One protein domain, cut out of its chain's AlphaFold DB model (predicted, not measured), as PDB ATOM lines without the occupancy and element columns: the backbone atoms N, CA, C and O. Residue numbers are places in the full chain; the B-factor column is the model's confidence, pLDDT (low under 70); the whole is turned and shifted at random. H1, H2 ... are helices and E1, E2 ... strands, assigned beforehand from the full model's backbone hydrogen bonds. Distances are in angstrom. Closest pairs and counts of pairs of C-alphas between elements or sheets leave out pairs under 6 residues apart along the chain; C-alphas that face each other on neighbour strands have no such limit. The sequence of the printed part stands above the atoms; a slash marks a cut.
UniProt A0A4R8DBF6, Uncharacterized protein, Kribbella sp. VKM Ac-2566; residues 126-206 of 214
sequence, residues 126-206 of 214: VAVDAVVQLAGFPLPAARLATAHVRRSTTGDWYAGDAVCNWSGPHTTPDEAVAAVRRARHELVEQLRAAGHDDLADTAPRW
ATOM      1  N   VAL A 126      48.785  29.490 -25.022       96.75
ATOM      2  CA  VAL A 126      49.878  28.823 -25.734       96.75
ATOM      3  C   VAL A 126      49.971  27.383 -25.250       96.75
ATOM      4  O   VAL A 126      50.147  27.118 -24.061       96.75
ATOM      5  N   ALA A 127      49.836  26.437 -26.174       94.62
ATOM      6  CA  ALA A 127      50.045  25.025 -25.898       94.62
ATOM      7  C   ALA A 127      51.478  24.765 -25.409       94.62
ATOM      8  O   ALA A 127      52.436  25.187 -26.053       94.62
ATOM      9  N   VAL A 128      51.642  23.995 -24.327       95.38
ATOM     10  CA  VAL A 128      52.981  23.567 -23.868       95.38
ATOM     11  C   VAL A 128      53.688  22.773 -24.973       95.38
ATOM     12  O   VAL A 128      54.886  22.926 -25.187       95.38
ATOM     13  N   ASP A 129      52.937  21.991 -25.746       94.38
ATOM     14  CA  ASP A 129      53.444  21.280 -26.916       94.38
ATOM     15  C   ASP A 129      53.965  22.218 -28.020       94.38
ATOM     16  O   ASP A 129      54.942  21.869 -28.678       94.38
ATOM     17  N   ALA A 130      53.375  23.412 -28.202       95.69
ATOM     18  CA  ALA A 130      53.891  24.415 -29.144       95.69
ATOM     19  C   ALA A 130      55.282  24.881 -28.717       95.69
ATOM     20  O   ALA A 130      56.199  24.929 -29.530       95.69
ATOM     21  N   VAL A 131      55.439  25.178 -27.424       97.19
ATOM     22  CA  VAL A 131      56.709  25.610 -26.830       97.19
ATOM     23  C   VAL A 131      57.788  24.545 -27.006       97.19
ATOM     24  O   VAL A 131      58.879  24.846 -27.482       97.19
ATOM     25  N   VAL A 132      57.470  23.288 -26.684       95.56
ATOM     26  CA  VAL A 132      58.401  22.161 -26.854       95.56
ATOM     27  C   VAL A 132      58.785  21.980 -28.324       95.56
ATOM     28  O   VAL A 132      59.957  21.764 -28.632       95.56
ATOM     29  N   GLN A 133      57.819  22.088 -29.238       95.56
ATOM     30  CA  GLN A 133      58.068  21.959 -30.672       95.56
ATOM     31  C   GLN A 133      58.948  23.097 -31.210       95.56
ATOM     32  O   GLN A 133      59.857  22.833 -31.996       95.56
ATOM     33  N   LEU A 134      58.697  24.339 -30.791       97.00
ATOM     34  CA  LEU A 134      59.434  25.525 -31.239       97.00
ATOM     35  C   LEU A 134      60.848  25.604 -30.665       97.00
ATOM     36  O   LEU A 134      61.736  26.103 -31.349       97.00
ATOM     37  N   ALA A 135      61.079  25.075 -29.459       96.69
ATOM     38  CA  ALA A 135      62.424  24.973 -28.900       96.69
ATOM     39  C   ALA A 135      63.343  24.138 -29.809       96.69
ATOM     40  O   ALA A 135      64.504  24.476 -29.998       96.69
ATOM     41  N   GLY A 136      62.826  23.066 -30.420       94.19
ATOM     42  CA  GLY A 136      63.551  22.317 -31.455       94.19
ATOM     43  C   GLY A 136      64.717  21.455 -30.951       94.19
ATOM     44  O   GLY A 136      65.458  20.901 -31.762       94.19
ATOM     45  N   PHE A 137      64.875  21.290 -29.635       92.62
ATOM     46  CA  PHE A 137      65.857  20.391 -29.020       92.62
ATOM     47  C   PHE A 137      65.252  19.619 -27.834       92.62
ATOM     48  O   PHE A 137      64.212  20.008 -27.297       92.62
ATOM     49  N   PRO A 138      65.870  18.499 -27.409       93.75
ATOM     50  CA  PRO A 138      65.364  17.715 -26.289       93.75
ATOM     51  C   PRO A 138      65.398  18.494 -24.968       93.75
ATOM     52  O   PRO A 138      66.462  18.873 -24.484       93.75
ATOM     53  N   LEU A 139      64.229  18.655 -24.354       94.88
ATOM     54  CA  LEU A 139      64.048  19.253 -23.032       94.88
ATOM     55  C   LEU A 139      63.634  18.150 -22.045       94.88
ATOM     56  O   LEU A 139      62.568  17.554 -22.233       94.88
ATOM     57  N   PRO A 140      64.435  17.837 -21.009       95.75
ATOM     58  CA  PRO A 140      64.133  16.745 -20.084       95.75
ATOM     59  C   PRO A 140      62.738  16.818 -19.450       95.75
ATOM     60  O   PRO A 140      62.081  15.790 -19.294       95.75
ATOM     61  N   ALA A 141      62.258  18.024 -19.132       95.88
ATOM     62  CA  ALA A 141      60.958  18.207 -18.488       95.88
ATOM     63  C   ALA A 141      59.766  18.123 -19.461       95.88
ATOM     64  O   ALA A 141      58.627  17.963 -19.016       95.88
ATOM     65  N   ALA A 142      60.002  18.196 -20.778       94.00
ATOM     66  CA  ALA A 142      58.952  18.372 -21.784       94.00
ATOM     67  C   ALA A 142      57.852  17.310 -21.702       94.00
ATOM     68  O   ALA A 142      56.677  17.662 -21.658       94.00
ATOM     69  N   ARG A 143      58.223  16.024 -21.616       91.75
ATOM     70  CA  ARG A 143      57.250  14.915 -21.606       91.75
ATOM     71  C   ARG A 143      56.245  15.033 -20.465       91.75
ATOM     72  O   ARG A 143      55.045  14.916 -20.685       91.75
ATOM     73  N   LEU A 144      56.730  15.278 -19.247       95.19
ATOM     74  CA  LEU A 144      55.854  15.403 -18.086       95.19
ATOM     75  C   LEU A 144      55.125  16.756 -18.075       95.19
ATOM     76  O   LEU A 144      53.987  16.818 -17.625       95.19
ATOM     77  N   ALA A 145      55.724  17.824 -18.611       95.50
ATOM     78  CA  ALA A 145      55.096  19.144 -18.701       95.50
ATOM     79  C   ALA A 145      53.879  19.184 -19.653       95.50
ATOM     80  O   ALA A 145      52.944  19.963 -19.420       95.50
ATOM     81  N   THR A 146      53.878  18.338 -20.691       92.94
ATOM     82  CA  THR A 146      52.768  18.155 -21.646       92.94
ATOM     83  C   THR A 146      51.751  17.096 -21.208       92.94
ATOM     84  O   THR A 146      50.785  16.846 -21.923       92.94
ATOM     85  N   ALA A 147      51.956  16.450 -20.058       92.19
ATOM     86  CA  ALA A 147      51.137  15.329 -19.623       92.19
ATOM     87  C   ALA A 147      49.724  15.735 -19.188       92.19
ATOM     88  O   ALA A 147      49.476  16.851 -18.719       92.19
ATOM     89  N   HIS A 148      48.807  14.778 -19.302       90.38
ATOM     90  CA  HIS A 148      47.478  14.836 -18.706       90.38
ATOM     91  C   HIS A 148      47.451  13.992 -17.437       90.38
ATOM     92  O   HIS A 148      48.310  13.137 -17.226       90.38
ATOM     93  N   VAL A 149      46.446  14.223 -16.601       92.81
ATOM     94  CA  VAL A 149      46.185  13.421 -15.410       92.81
ATOM     95  C   VAL A 149      45.014  12.492 -15.686       92.81
ATOM     96  O   VAL A 149      43.955  12.938 -16.117       92.81
ATOM     97  N   ARG A 150      45.209  11.203 -15.424       91.38
ATOM     98  CA  ARG A 150      44.206  10.159 -15.625       91.38
ATOM     99  C   ARG A 150      44.038   9.300 -14.393       91.38
ATOM    100  O   ARG A 150      44.998   9.070 -13.649       91.38
ATOM    101  N   ARG A 151      42.828   8.781 -14.224       91.50
ATOM    102  CA  ARG A 151      42.524   7.799 -13.193       91.50
ATOM    103  C   ARG A 151      42.656   6.399 -13.775       91.50
ATOM    104  O   ARG A 151      42.139   6.094 -14.843       91.50
ATOM    105  N   SER A 152      43.383   5.541 -13.081       88.56
ATOM    106  CA  SER A 152      43.472   4.128 -13.431       88.56
ATOM    107  C   SER A 152      42.237   3.357 -12.967       88.56
ATOM    108  O   SER A 152      41.500   3.789 -12.080       88.56
ATOM    109  N   THR A 153      42.054   2.153 -13.509       87.06
ATOM    110  CA  THR A 153      40.985   1.236 -13.090       87.06
ATOM    111  C   THR A 153      41.124   0.760 -11.639       87.06
ATOM    112  O   THR A 153      40.131   0.338 -11.053       87.06
ATOM    113  N   THR A 154      42.319   0.846 -11.040       86.56
ATOM    114  CA  THR A 154      42.562   0.550  -9.614       86.56
ATOM    115  C   THR A 154      42.257   1.735  -8.697       86.56
ATOM    116  O   THR A 154      42.296   1.587  -7.480       86.56
ATOM    117  N   GLY A 155      41.910   2.894  -9.261       88.81
ATOM    118  CA  GLY A 155      41.563   4.106  -8.523       88.81
ATOM    119  C   GLY A 155      42.723   5.077  -8.304       88.81
ATOM    120  O   GLY A 155      42.450   6.211  -7.912       88.81
ATOM    121  N   ASP A 156      43.964   4.674  -8.603       92.94
ATOM    122  CA  ASP A 156      45.165   5.517  -8.507       92.94
ATOM    123  C   ASP A 156      45.241   6.538  -9.644       92.94
ATOM    124  O   ASP A 156      44.746   6.288 -10.751       92.94
ATOM    125  N   TRP A 157      45.938   7.649  -9.403       94.56
ATOM    126  CA  TRP A 157      46.120   8.731 -10.369       94.56
ATOM    127  C   TRP A 157      47.511   8.717 -10.996       94.56
ATOM    128  O   TRP A 157      48.519   8.506 -10.322       94.56
ATOM    129  N   TYR A 158      47.577   8.989 -12.296       94.38
ATOM    130  CA  TYR A 158      48.824   9.033 -13.054       94.38
ATOM    131  C   TYR A 158      48.886  10.286 -13.917       94.38
ATOM    132  O   TYR A 158      47.878  10.690 -14.492       94.38
ATOM    133  N   ALA A 159      50.082  10.858 -14.052       93.44
ATOM    134  CA  ALA A 159      50.373  11.836 -15.089       93.44
ATOM    135  C   ALA A 159      51.078  11.146 -16.263       93.44
ATOM    136  O   ALA A 159      52.111  10.488 -16.093       93.44
ATOM    137  N   GLY A 160      50.497  11.270 -17.449       88.25
ATOM    138  CA  GLY A 160      50.859  10.482 -18.618       88.25
ATOM    139  C   GLY A 160      50.258  11.019 -19.914       88.25
ATOM    140  O   GLY A 160      49.577  12.046 -19.926       88.25
ATOM    141  N   ASP A 161      50.483  10.286 -20.997       79.94
ATOM    142  CA  ASP A 161      49.621  10.326 -22.176       79.94
ATOM    143  C   ASP A 161      48.723   9.078 -22.217       79.94
ATOM    144  O   ASP A 161      48.622   8.315 -21.252       79.94
ATOM    145  N   ALA A 162      48.044   8.872 -23.346       70.25
ATOM    146  CA  ALA A 162      47.170   7.724 -23.559       70.25
ATOM    147  C   ALA A 162      47.899   6.362 -23.499       70.25
ATOM    148  O   ALA A 162      47.248   5.333 -23.325       70.25
ATOM    149  N   VAL A 163      49.229   6.332 -23.644       73.94
ATOM    150  CA  VAL A 163      50.031   5.111 -23.812       73.94
ATOM    151  C   VAL A 163      50.955   4.866 -22.615       73.94
ATOM    152  O   VAL A 163      51.128   3.723 -22.194       73.94
ATOM    153  N   CYS A 164      51.528   5.921 -22.042       81.38
ATOM    154  CA  CYS A 164      52.595   5.857 -21.053       81.38
ATOM    155  C   CYS A 164      52.251   6.647 -19.785       81.38
ATOM    156  O   CYS A 164      51.865   7.813 -19.841       81.38
ATOM    157  N   ASN A 165      52.493   6.031 -18.624       88.06
ATOM    158  CA  ASN A 165      52.518   6.722 -17.334       88.06
ATOM    159  C   ASN A 165      53.938   7.215 -17.056       88.06
ATOM    160  O   ASN A 165      54.870   6.412 -17.038       88.06
ATOM    161  N   TRP A 166      54.107   8.512 -16.816       90.94
ATOM    162  CA  TRP A 166      55.416   9.106 -16.514       90.94
ATOM    163  C   TRP A 166      55.573   9.485 -15.047       90.94
ATOM    164  O   TRP A 166      56.695   9.624 -14.567       90.94
ATOM    165  N   SER A 167      54.462   9.650 -14.331       93.81
ATOM    166  CA  SER A 167      54.461   9.907 -12.897       93.81
ATOM    167  C   SER A 167      53.236   9.280 -12.237       93.81
ATOM    168  O   SER A 167      52.136   9.330 -12.789       93.81
ATOM    169  N   GLY A 168      53.439   8.693 -11.061       91.38
ATOM    170  CA  GLY A 168      52.441   7.958 -10.285       91.38
ATOM    171  C   GLY A 168      52.925   6.549  -9.906       91.38
ATOM    172  O   GLY A 168      54.029   6.162 -10.300       91.38
ATOM    173  N   PRO A 169      52.121   5.771  -9.163       94.06
ATOM    174  CA  PRO A 169      50.772   6.108  -8.697       94.06
ATOM    175  C   PRO A 169      50.758   7.271  -7.699       94.06
ATOM    176  O   PRO A 169      51.645   7.389  -6.857       94.06
ATOM    177  N   HIS A 170      49.739   8.119  -7.810       94.88
ATOM    178  CA  HIS A 170      49.402   9.180  -6.861       94.88
ATOM    179  C   HIS A 170      48.064   8.865  -6.195       94.88
ATOM    180  O   HIS A 170      47.178   8.273  -6.817       94.88
ATOM    181  N   THR A 171      47.898   9.299  -4.948       92.62
ATOM    182  CA  THR A 171      46.688   9.014  -4.161       92.62
ATOM    183  C   THR A 171      45.535   9.924  -4.574       92.62
ATOM    184  O   THR A 171      44.368   9.539  -4.514       92.62
ATOM    185  N   THR A 172      45.852  11.145  -5.010       93.81
ATOM    186  CA  THR A 172      44.869  12.170  -5.384       93.81
ATOM    187  C   THR A 172      45.160  12.753  -6.771       93.81
ATOM    188  O   THR A 172      46.314  12.747  -7.215       93.81
ATOM    189  N   PRO A 173      44.145  13.305  -7.467       94.38
ATOM    190  CA  PRO A 173      44.378  14.009  -8.727       94.38
ATOM    191  C   PRO A 173      45.288  15.230  -8.534       94.38
ATOM    192  O   PRO A 173      46.104  15.527  -9.403       94.38
ATOM    193  N   ASP A 174      45.208  15.906  -7.383       95.88
ATOM    194  CA  ASP A 174      46.015  17.091  -7.080       95.88
ATOM    195  C   ASP A 174      47.515  16.781  -6.988       95.88
ATOM    196  O   ASP A 174      48.335  17.570  -7.462       95.88
ATOM    197  N   GLU A 175      47.891  15.621  -6.443       96.38
ATOM    198  CA  GLU A 175      49.281  15.146  -6.422       96.38
ATOM    199  C   GLU A 175      49.822  14.920  -7.842       96.38
ATOM    200  O   GLU A 175      50.913  15.391  -8.184       96.38
ATOM    201  N   ALA A 176      49.028  14.281  -8.706       95.94
ATOM    202  CA  ALA A 176      49.390  14.076 -10.106       95.94
ATOM    203  C   ALA A 176      49.501  15.413 -10.866       95.94
ATOM    204  O   ALA A 176      50.465  15.636 -11.604       95.94
ATOM    205  N   VAL A 177      48.572  16.347 -10.635       96.69
ATOM    206  CA  VAL A 177      48.623  17.708 -11.195       96.69
ATOM    207  C   VAL A 177      49.860  18.463 -10.701       96.69
ATOM    208  O   VAL A 177      50.508  19.164 -11.484       96.69
ATOM    209  N   ALA A 178      50.224  18.327  -9.425       97.25
ATOM    210  CA  ALA A 178      51.403  18.970  -8.854       97.25
ATOM    211  C   ALA A 178      52.704  18.475  -9.507       97.25
ATOM    212  O   ALA A 178      53.608  19.282  -9.739       97.25
ATOM    213  N   ALA A 179      52.790  17.189  -9.866       97.44
ATOM    214  CA  ALA A 179      53.925  16.648 -10.614       97.44
ATOM    215  C   ALA A 179      54.067  17.304 -12.000       97.44
ATOM    216  O   ALA A 179      55.161  17.736 -12.370       97.44
ATOM    217  N   VAL A 180      52.960  17.467 -12.736       97.12
ATOM    218  CA  VAL A 180      52.953  18.161 -14.038       97.12
ATOM    219  C   VAL A 180      53.316  19.640 -13.887       97.12
ATOM    220  O   VAL A 180      54.115  20.171 -14.657       97.12
ATOM    221  N   ARG A 181      52.774  20.328 -12.873       97.69
ATOM    222  CA  ARG A 181      53.096  21.741 -12.600       97.69
ATOM    223  C   ARG A 181      54.574  21.945 -12.276       97.69
ATOM    224  O   ARG A 181      55.157  22.923 -12.737       97.69
ATOM    225  N   ARG A 182      55.187  21.020 -11.534       98.19
ATOM    226  CA  ARG A 182      56.629  21.045 -11.263       98.19
ATOM    227  C   ARG A 182      57.440  20.895 -12.546       98.19
ATOM    228  O   ARG A 182      58.304  21.724 -12.796       98.19
ATOM    229  N   ALA A 183      57.089  19.929 -13.396       98.06
ATOM    230  CA  ALA A 183      57.735  19.761 -14.697       98.06
ATOM    231  C   ALA A 183      57.579  21.002 -15.589       98.06
ATOM    232  O   ALA A 183      58.508  21.385 -16.287       98.06
ATOM    233  N   ARG A 184      56.432  21.689 -15.540       98.31
ATOM    234  CA  ARG A 184      56.245  22.967 -16.244       98.31
ATOM    235  C   ARG A 184      57.159  24.069 -15.712       98.31
ATOM    236  O   ARG A 184      57.704  24.822 -16.505       98.31
ATOM    237  N   HIS A 185      57.357  24.155 -14.400       98.38
ATOM    238  CA  HIS A 185      58.318  25.100 -13.832       98.38
ATOM    239  C   HIS A 185      59.760  24.763 -14.250       98.38
ATOM    240  O   HIS A 185      60.487  25.639 -14.701       98.38
ATOM    241  N   GLU A 186      60.145  23.486 -14.201       98.44
ATOM    242  CA  GLU A 186      61.453  23.023 -14.686       98.44
ATOM    243  C   GLU A 186      61.651  23.299 -16.184       98.44
ATOM    244  O   GLU A 186      62.746  23.672 -16.599       98.44
ATOM    245  N   LEU A 187      60.598  23.161 -16.994       98.44
ATOM    246  CA  LEU A 187      60.623  23.486 -18.419       98.44
ATOM    247  C   LEU A 187      60.933  24.971 -18.654       98.44
ATOM    248  O   LEU A 187      61.730  25.281 -19.531       98.44
ATOM    249  N   VAL A 188      60.351  25.878 -17.862       98.69
ATOM    250  CA  VAL A 188      60.649  27.321 -17.934       98.69
ATOM    251  C   VAL A 188      62.131  27.581 -17.681       98.69
ATOM    252  O   VAL A 188      62.775  28.266 -18.472       98.69
ATOM    253  N   GLU A 189      62.696  26.994 -16.627       98.56
ATOM    254  CA  GLU A 189      64.117  27.168 -16.307       98.56
ATOM    255  C   GLU A 189      65.029  26.576 -17.392       98.56
ATOM    256  O   GLU A 189      66.032  27.189 -17.759       98.56
ATOM    257  N   GLN A 190      64.661  25.428 -17.973       98.44
ATOM    258  CA  GLN A 190      65.395  24.827 -19.093       98.44
ATOM    259  C   GLN A 190      65.371  25.713 -20.348       98.44
ATOM    260  O   GLN A 190      66.394  25.840 -21.018       98.44
ATOM    261  N   LEU A 191      64.233  26.342 -20.657       98.50
ATOM    262  CA  LEU A 191      64.104  27.259 -21.793       98.50
ATOM    263  C   LEU A 191      64.965  28.511 -21.600       98.50
ATOM    264  O   LEU A 191      65.728  28.860 -22.499       98.50
ATOM    265  N   ARG A 192      64.920  29.134 -20.415       98.44
ATOM    266  CA  ARG A 192      65.768  30.295 -20.087       98.44
ATOM    267  C   ARG A 192      67.252  29.956 -20.149       98.44
ATOM    268  O   ARG A 192      68.029  30.680 -20.760       98.44
ATOM    269  N   ALA A 193      67.648  28.817 -19.580       97.94
ATOM    270  CA  ALA A 193      69.035  28.354 -19.624       97.94
ATOM    271  C   ALA A 193      69.540  28.113 -21.059       97.94
ATOM    272  O   ALA A 193      70.736  28.237 -21.319       97.94
ATOM    273  N   ALA A 194      68.636  27.791 -21.987       97.00
ATOM    274  CA  ALA A 194      68.930  27.627 -23.406       97.00
ATOM    275  C   ALA A 194      68.802  28.929 -24.227       97.00
ATOM    276  O   ALA A 194      69.005  28.894 -25.438       97.00
ATOM    277  N   GLY A 195      68.484  30.069 -23.600       97.69
ATOM    278  CA  GLY A 195      68.332  31.364 -24.271       97.69
ATOM    279  C   GLY A 195      66.987  31.576 -24.977       97.69
ATOM    280  O   GLY A 195      66.880  32.469 -25.813       97.69
ATOM    281  N   HIS A 196      65.968  30.773 -24.658       97.88
ATOM    282  CA  HIS A 196      64.608  30.888 -25.193       97.88
ATOM    283  C   HIS A 196      63.669  31.599 -24.207       97.88
ATOM    284  O   HIS A 196      62.666  31.034 -23.754       97.88
ATOM    285  N   ASP A 197      64.013  32.835 -23.839       98.06
ATOM    286  CA  ASP A 197      63.204  33.653 -22.926       98.06
ATOM    287  C   ASP A 197      61.803  33.929 -23.497       98.06
ATOM    288  O   ASP A 197      60.813  33.880 -22.772       98.06
ATOM    289  N   ASP A 198      61.699  34.101 -24.815       97.44
ATOM    290  CA  ASP A 198      60.442  34.287 -25.543       97.44
ATOM    291  C   ASP A 198      59.463  33.114 -25.357       97.44
ATOM    292  O   ASP A 198      58.260  33.313 -25.160       97.44
ATOM    293  N   LEU A 199      59.981  31.884 -25.370       98.12
ATOM    294  CA  LEU A 199      59.206  30.675 -25.109       98.12
ATOM    295  C   LEU A 199      58.864  30.536 -23.622       98.12
ATOM    296  O   LEU A 199      57.726  30.196 -23.280       98.12
ATOM    297  N   ALA A 200      59.823  30.815 -22.738       98.12
ATOM    298  CA  ALA A 200      59.644  30.756 -21.289       98.12
ATOM    299  C   ALA A 200      58.570  31.743 -20.793       98.12
ATOM    300  O   ALA A 200      57.731  31.390 -19.959       98.12
ATOM    301  N   ASP A 201      58.531  32.947 -21.362       98.12
ATOM    302  CA  ASP A 201      57.590  34.015 -21.013       98.12
ATOM    303  C   ASP A 201      56.138  33.697 -21.396       98.12
ATOM    304  O   ASP A 201      55.196  34.357 -20.945       98.12
ATOM    305  N   THR A 202      55.905  32.639 -22.178       98.31
ATOM    306  CA  THR A 202      54.548  32.148 -22.451       98.31
ATOM    307  C   THR A 202      53.925  31.377 -21.284       98.31
ATOM    308  O   THR A 202      52.714  31.159 -21.300       98.31
ATOM    309  N   ALA A 203      54.693  31.017 -20.247       97.94
ATOM    310  CA  ALA A 203      54.230  30.185 -19.132       97.94
ATOM    311  C   ALA A 203      52.927  30.639 -18.441       97.94
ATOM    312  O   ALA A 203      52.084  29.781 -18.159       97.94
ATOM    313  N   PRO A 204      52.675  31.945 -18.214       97.62
ATOM    314  CA  PRO A 204      51.406  32.411 -17.648       97.62
ATOM    315  C   PRO A 204      50.179  32.131 -18.531       97.62
ATOM    316  O   PRO A 204      49.054  32.163 -18.041       97.62
ATOM    317  N   ARG A 205      50.386  31.868 -19.828       97.38
ATOM    318  CA  ARG A 205      49.347  31.576 -20.829       97.38
ATOM    319  C   ARG A 205      49.214  30.085 -21.134       97.38
ATOM    320  O   ARG A 205      48.439  29.710 -22.015       97.38
ATOM    321  N   TRP A 206      49.953  29.218 -20.444       96.38
ATOM    322  CA  TRP A 206      49.796  27.777 -20.622       96.38
ATOM    323  C   TRP A 206      48.449  27.306 -20.061       96.38
ATOM    324  O   TRP A 206      48.050  27.735 -18.974       96.38
TER     325      TRP A 206
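AT A GLANCE: This is residues 126 to 206 of the 214 residues of an uncharacterized protein of Kribbella sp. VKM Ac-2566 (UniProt A0A4R8DBF6). One long helix, H3, 30.5 A from first to last C-alpha, runs along most of the 42 A length of the printed part; its first residues, 173 to 180, cover one face of a small three-stranded sheet, E1, E2 and E3, at one end, and the short helices H2 and H4 pack on it farther along. H1 lies near the far half of H3, next to H4, and the other face of the sheet is bare of helices. The printed part has 81 residues with four named helices and three named strands, in the order H1, H2, E1, E2, E3, H3, H4, and the class is mixed, helices and strands. The sheet's order is E1, E2, E3, all antiparallel. The whole is compact, with a radius of gyration of the C-alphas of 13.2 A, and spans 42 by 21 by 19 A, only just a rod.

IN THESE COORDINATES: H1, residues 128 to 135, begins with C-alpha 128 at (52.981, 23.567, -23.868) and is 10.8 A long. H2 follows at residues 142 to 145, 5.0 A. The strands are E1, residues 148 to 151, 10.2 A; E2, residues 157 to 160, 9.7 A; and E3, residues 165 to 170, 11.2 A. H3, residues 173 to 193, runs 30.5 A from C-alpha 173 at (44.378, 14.009, -8.727). H4, residues 197 to 200, 4.9 A, ends with C-alpha 200 at (59.644, 30.756, -21.289).

HOW THE PARTS SIT: E1, E2 and E3 form a meander, each strand the antiparallel neighbour of the one before. In the hairpin E1 and E2, at 146 degrees, N 150 and O 158 are 2.9 A apart, within hydrogen-bond range. In the hairpin E2 and E3, at 165 degrees, N 157 and O 170 are within range at 2.9 A. H3 is on one face of this sheet, giving two layers, a helix over a sheet; its height over the sheet is 10.7 A. It lies over E2, and only just over E3, on which 3 of its C-alphas fall. It runs along the strands, at 18 degrees to E2 on the local plane; their closest C-alphas are those of Ala 159 and Ala 176, 5.6 A apart. H2 only grazes the sheet, with residues 143 to 145. H2 touches H3 at residues 179 to 187 alone, the closest C-alphas being Ala 145 and Arg 184, 4.7 A. H4 touches H3 at residues 187 to 192 alone, closest at the C-alphas of Val 188 and Ala 200, 4.9 A. H1 is close to H3 but not clearly touching, with the C-alphas of Ala 135 and Leu 191 closest at 7.7 A; they run the same way at a shallow tilt of 19 degrees. H1 is also close to H4 but not clearly touching, the C-alphas of Val 131 and Leu 199 being closest at 5.9 A. H1 and E1 are apart. Every O i to N i+4 pair is within hydrogen-bond range in H1 and H3; H2 and H4 are too short for such a pair.

THE WHOLE: The two C-alphas farthest apart are those of Thr 154 and Gly 195, 42.8 A. The printed part has no cut, and no link is long. The mean pLDDT of the printed part is 94.2, and no printed residue is under 70.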